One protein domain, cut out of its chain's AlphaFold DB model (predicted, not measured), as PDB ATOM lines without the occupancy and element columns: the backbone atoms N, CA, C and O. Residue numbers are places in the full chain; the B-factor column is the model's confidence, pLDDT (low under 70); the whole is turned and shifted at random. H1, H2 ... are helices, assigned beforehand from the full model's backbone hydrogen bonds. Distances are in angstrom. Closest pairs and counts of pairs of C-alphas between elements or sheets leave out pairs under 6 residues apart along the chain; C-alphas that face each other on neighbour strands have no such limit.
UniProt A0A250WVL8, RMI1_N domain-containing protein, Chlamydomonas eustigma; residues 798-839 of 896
ATOM      1  N   ILE A 798      38.829  24.201  53.800       56.06
ATOM      2  CA  ILE A 798      37.537  24.770  54.197       56.06
ATOM      3  C   ILE A 798      36.496  23.676  53.962       56.06
ATOM      4  O   ILE A 798      36.426  23.122  52.867       56.06
ATOM      5  N   GLU A 799      35.712  23.341  54.986       60.72
ATOM      6  CA  GLU A 799      34.654  22.338  54.854       60.72
ATOM      7  C   GLU A 799      33.569  22.825  53.878       60.72
ATOM      8  O   GLU A 799      33.196  23.999  53.878       60.72
ATOM      9  N   GLU A 800      33.032  21.927  53.052       59.66
ATOM     10  CA  GLU A 800      32.016  22.251  52.040       59.66
ATOM     11  C   GLU A 800      30.753  22.894  52.654       59.66
ATOM     12  O   GLU A 800      30.118  23.759  52.047       59.66
ATOM     13  N   SER A 801      30.423  22.532  53.897       66.50
ATOM     14  CA  SER A 801      29.364  23.156  54.701       66.50
ATOM     15  C   SER A 801      29.640  24.641  54.989       66.50
ATOM     16  O   SER A 801      28.745  25.476  54.846       66.50
ATOM     17  N   ALA A 802      30.884  24.997  55.318       67.94
ATOM     18  CA  ALA A 802      31.312  26.373  55.550       67.94
ATOM     19  C   ALA A 802      31.369  27.180  54.243       67.94
ATOM     20  O   ALA A 802      30.977  28.347  54.241       67.94
ATOM     21  N   VAL A 803      31.764  26.559  53.123       70.62
ATOM     22  CA  VAL A 803      31.644  27.164  51.781       70.62
ATOM     23  C   VAL A 803      30.182  27.522  51.494       70.62
ATOM     24  O   VAL A 803      29.884  28.678  51.196       70.62
ATOM     25  N   LYS A 804      29.256  26.572  51.680       75.81
ATOM     26  CA  LYS A 804      27.815  26.803  51.498       75.81
ATOM     27  C   LYS A 804      27.289  27.944  52.369       75.81
ATOM     28  O   LYS A 804      26.525  28.769  51.878       75.81
ATOM     29  N   ILE A 805      27.714  28.037  53.630       74.69
ATOM     30  CA  ILE A 805      27.321  29.138  54.525       74.69
ATOM     31  C   ILE A 805      27.865  30.486  54.025       74.69
ATOM     32  O   ILE A 805      27.098  31.442  53.918       74.69
ATOM     33  N   LEU A 806      29.155  30.567  53.679       74.94
ATOM     34  CA  LEU A 806      29.798  31.810  53.231       74.94
ATOM     35  C   LEU A 806      29.202  32.339  51.918       74.94
ATOM     36  O   LEU A 806      28.916  33.529  51.811       74.94
ATOM     37  N   PHE A 807      28.988  31.470  50.927       83.19
ATOM     38  CA  PHE A 807      28.536  31.870  49.589       83.19
ATOM     39  C   PHE A 807      27.004  31.870  49.412       83.19
ATOM     40  O   PHE A 807      26.505  32.107  48.311       83.19
ATOM     41  N   GLY A 808      26.236  31.675  50.491       87.12
ATOM     42  CA  GLY A 808      24.775  31.833  50.489       87.12
ATOM     43  C   GLY A 808      23.991  30.639  49.931       87.12
ATOM     44  O   GLY A 808      22.907  30.829  49.383       87.12
ATOM     45  N   GLY A 809      24.533  29.428  50.069       86.88
ATOM     46  CA  GLY A 809      23.889  28.147  49.750       86.88
ATOM     47  C   GLY A 809      24.687  27.251  48.797       86.88
ATOM     48  O   GLY A 809      24.485  26.040  48.808       86.88
ATOM     49  N   PHE A 810      25.599  27.828  48.011       83.94
ATOM     50  CA  PHE A 810      26.264  27.163  46.884       83.94
ATOM     51  C   PHE A 810      27.587  26.476  47.264       83.94
ATOM     52  O   PHE A 810      28.374  26.997  48.057       83.94
ATOM     53  N   THR A 811      27.857  25.321  46.652       84.56
ATOM     54  CA  THR A 811      29.188  24.690  46.587       84.56
ATOM     55  C   THR A 811      30.157  25.472  45.692       84.56
ATOM     56  O   THR A 811      29.751  26.281  44.858       84.56
ATOM     57  N   LEU A 812      31.454  25.165  45.803       73.44
ATOM     58  CA  LEU A 812      32.466  25.607  44.834       73.44
ATOM     59  C   LEU A 812      32.167  25.121  43.406       73.44
ATOM     60  O   LEU A 812      32.381  25.878  42.461       73.44
ATOM     61  N   ASP A 813      31.631  23.909  43.242       80.69
ATOM     62  CA  ASP A 813      31.299  23.354  41.925       80.69
ATOM     63  C   ASP A 813      30.079  24.047  41.300       80.69
ATOM     64  O   ASP A 813      30.105  24.391  40.120       80.69
ATOM     65  N   GLU A 814      29.039  24.346  42.086       81.56
ATOM     66  CA  GLU A 814      27.895  25.150  41.631       81.56
ATOM     67  C   GLU A 814      28.325  26.576  41.269       81.56
ATOM     68  O   GLU A 814      27.940  27.066  40.210       81.56
ATOM     69  N   LEU A 815      29.174  27.224  42.076       75.50
ATOM     70  CA  LEU A 815      29.740  28.539  41.740       75.50
ATOM     71  C   LEU A 815      30.584  28.492  40.457       75.50
ATOM     72  O   LEU A 815      30.493  29.406  39.639       75.50
ATOM     73  N   SER A 816      31.361  27.425  40.255       78.25
ATOM     74  CA  SER A 816      32.143  27.194  39.035       78.25
ATOM     75  C   SER A 816      31.230  27.065  37.808       78.25
ATOM     76  O   SER A 816      31.361  27.838  36.856       78.25
ATOM     77  N   VAL A 817      30.221  26.188  37.866       78.31
ATOM     78  CA  VAL A 817      29.231  25.987  36.793       78.31
ATOM     79  C   VAL A 817      28.413  27.257  36.526       78.31
ATOM     80  O   VAL A 817      28.169  27.594  35.368       78.31
ATOM     81  N   MET A 818      28.035  28.009  37.563       73.19
ATOM     82  CA  MET A 818      27.330  29.289  37.420       73.19
ATOM     83  C   MET A 818      28.227  30.403  36.859       73.19
ATOM     84  O   MET A 818      27.728  31.268  36.147       73.19
ATOM     85  N   SER A 819      29.539  30.383  37.122       70.81
ATOM     86  CA  SER A 819      30.497  31.315  36.503       70.81
ATOM     87  C   SER A 819      30.725  31.036  35.012       70.81
ATOM     88  O   SER A 819      31.096  31.941  34.268       70.81
ATOM     89  N   ALA A 820      30.454  29.802  34.572       72.75
ATOM     90  CA  ALA A 820      30.494  29.378  33.175       72.75
ATOM     91  C   ALA A 820      29.135  29.512  32.448       72.75
ATOM     92  O   ALA A 820      29.051  29.190  31.260       72.75
ATOM     93  N   SER A 821      28.074  29.964  33.129       78.19
ATOM     94  CA  SER A 821      26.748  30.178  32.537       78.19
ATOM     95  C   SER A 821      26.491  31.659  32.221       78.19
ATOM     96  O   SER A 821      27.213  32.552  32.664       78.19
ATOM     97  N   SER A 822      25.441  31.943  31.444       60.38
ATOM     98  CA  SER A 822      25.043  33.318  31.118       60.38
ATOM     99  C   SER A 822      24.497  34.113  32.315       60.38
ATOM    100  O   SER A 822      24.504  35.341  32.265       60.38
ATOM    101  N   ASP A 823      24.074  33.453  33.401       61.59
ATOM    102  CA  ASP A 823      23.497  34.090  34.601       61.59
ATOM    103  C   ASP A 823      24.576  34.589  35.585       61.59
ATOM    104  O   ASP A 823      24.472  34.468  36.814       61.59
ATOM    105  N   SER A 824      25.619  35.209  35.028       69.25
ATOM    106  CA  SER A 824      26.795  35.725  35.739       69.25
ATOM    107  C   SER A 824      26.456  36.695  36.877       69.25
ATOM    108  O   SER A 824      27.188  36.760  37.864       69.25
ATOM    109  N   ALA A 825      25.320  37.397  36.801       78.38
ATOM    110  CA  ALA A 825      24.834  38.286  37.857       78.38
ATOM    111  C   ALA A 825      24.576  37.546  39.186       78.38
ATOM    112  O   ALA A 825      24.935  38.047  40.254       78.38
ATOM    113  N   THR A 826      24.009  36.335  39.136       79.25
ATOM    114  CA  THR A 826      23.713  35.538  40.339       79.25
ATOM    115  C   THR A 826      24.992  34.950  40.933       79.25
ATOM    116  O   THR A 826      25.173  34.986  42.152       79.25
ATOM    117  N   ALA A 827      25.910  34.481  40.078       74.25
ATOM    118  CA  ALA A 827      27.238  34.019  40.486       74.25
ATOM    119  C   ALA A 827      28.049  35.151  41.142       74.25
ATOM    120  O   ALA A 827      28.548  34.994  42.254       74.25
ATOM    121  N   SER A 828      28.107  36.322  40.500       75.50
ATOM    122  CA  SER A 828      28.792  37.514  41.011       75.50
ATOM    123  C   SER A 828      28.220  37.963  42.360       75.50
ATOM    124  O   SER A 828      28.978  38.173  43.306       75.50
ATOM    125  N   ALA A 829      26.891  38.006  42.512       81.12
ATOM    126  CA  ALA A 829      26.251  38.333  43.786       81.12
ATOM    127  C   ALA A 829      26.543  37.302  44.897       81.12
ATOM    128  O   ALA A 829      26.660  37.677  46.065       81.12
ATOM    129  N   ALA A 830      26.672  36.011  44.572       73.75
ATOM    130  CA  ALA A 830      27.092  34.988  45.533       73.75
ATOM    131  C   ALA A 830      28.570  35.151  45.936       73.75
ATOM    132  O   ALA A 830      28.875  35.163  47.129       73.75
ATOM    133  N   VAL A 831      29.468  35.364  44.969       72.75
ATOM    134  CA  VAL A 831      30.908  35.574  45.206       72.75
ATOM    135  C   VAL A 831      31.174  36.844  46.021       72.75
ATOM    136  O   VAL A 831      31.951  36.794  46.973       72.75
ATOM    137  N   LEU A 832      30.498  37.956  45.717       75.06
ATOM    138  CA  LEU A 832      30.623  39.211  46.470       75.06
ATOM    139  C   LEU A 832      30.151  39.057  47.922       75.06
ATOM    140  O   LEU A 832      30.861  39.482  48.834       75.06
ATOM    141  N   ARG A 833      29.014  38.384  48.157       74.94
ATOM    142  CA  ARG A 833      28.551  38.067  49.522       74.94
ATOM    143  C   ARG A 833      29.524  37.153  50.262       74.94
ATOM    144  O   ARG A 833      29.779  37.400  51.433       74.94
ATOM    145  N   GLY A 834      30.115  36.162  49.593       72.44
ATOM    146  CA  GLY A 834      31.155  35.316  50.186       72.44
ATOM    147  C   GLY A 834      32.426  36.087  50.546       72.44
ATOM    148  O   GLY A 834      32.972  35.898  51.632       72.44
ATOM    149  N   ALA A 835      32.868  37.012  49.690       66.44
ATOM    150  CA  ALA A 835      34.006  37.888  49.968       66.44
ATOM    151  C   ALA A 835      33.742  38.828  51.160       66.44
ATOM    152  O   ALA A 835      34.616  39.009  52.011       66.44
ATOM    153  N   GLU A 836      32.534  39.388  51.264       66.12
ATOM    154  CA  GLU A 836      32.115  40.215  52.399       66.12
ATOM    155  C   GLU A 836      31.943  39.393  53.690       66.12
ATOM    156  O   GLU A 836      32.425  39.801  54.747       66.12
ATOM    157  N   ALA A 837      31.347  38.201  53.611       66.81
ATOM    158  CA  ALA A 837      31.218  37.279  54.737       66.81
ATOM    159  C   ALA A 837      32.592  36.841  55.271       66.81
ATOM    160  O   ALA A 837      32.812  36.877  56.479       66.81
ATOM    161  N   MET A 838      33.547  36.515  54.389       60.25
ATOM    162  CA  MET A 838      34.933  36.232  54.778       60.25
ATOM    163  C   MET A 838      35.604  37.458  55.410       60.25
ATOM    164  O   MET A 838      36.203  37.330  56.478       60.25
ATOM    165  N   ARG A 839      35.472  38.654  54.814       57.78
ATOM    166  CA  ARG A 839      36.006  39.908  55.385       57.78
ATOM    167  C   ARG A 839      35.491  40.140  56.810       57.78
ATOM    168  O   ARG A 839      36.287  40.440  57.697       57.78
TER     169      ARG A 839
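This is residues 798 to 839 of the 896 residues of the protein "RMI1_N domain-containing protein" of Chlamydomonas eustigma (UniProt A0A250WVL8). The longest helix, H3, makes one side of this small helical domain, and two short helices pack on the same side of it, one after the other along its length. H2 packs on residues 824 to 831 of H3 and forms a helical hairpin with it, while H1 meets residues 833 to 838 nearly end-on, with Leu 806 close to H3. The printed part has 42 residues with three named helices, in the order H1, H2, H3, and no named strand; its class is all helix. It is compact, with a radius of gyration of the C-alphas of 9.6 A and spans of 27 by 18 by 12 A.

H3, residues 824 to 839, touches H2, residues 812 to 819, with its residues 824 to 831 alone; the closest C-alphas, those of Met 818 and Ala 827, are 5.6 A apart. The two are a hairpin and run opposite ways at a steep tilt of 43 degrees. H1, residues 800 to 806, touches H3 at residues 833 to 838 alone. The closest C-alphas there, those of Leu 806 and Gly 834, are 4.8 A apart, and the lines are about perpendicular at 89 degrees. H1 and H2 are close but not clearly touching: their closest C-alphas, those of Val 803 and Leu 812, are 7.2 A apart. They run the same way at a steep tilt of 54 degrees. In H1, H2 and H3 every O i to N i+4 pair is within hydrogen-bond range.

H3 runs 22.1 A from C-alpha 824 at (26.795, 35.725, 35.739) to C-alpha 839 at (36.006, 39.908, 55.385). H2 measures 10.3 A, and H1 9.9 A from C-alpha 800 at (32.016, 22.251, 52.040).

The two C-alphas farthest apart, those of Glu 799 and Ser 822, are 27.9 A apart. The printed part has no cut, and the links H1 to H2 and H2 to H3 are tight. The mean pLDDT of the printed part is 72.9; residues 798 to 802, 822 to 824 and 835 to 839 are under 70.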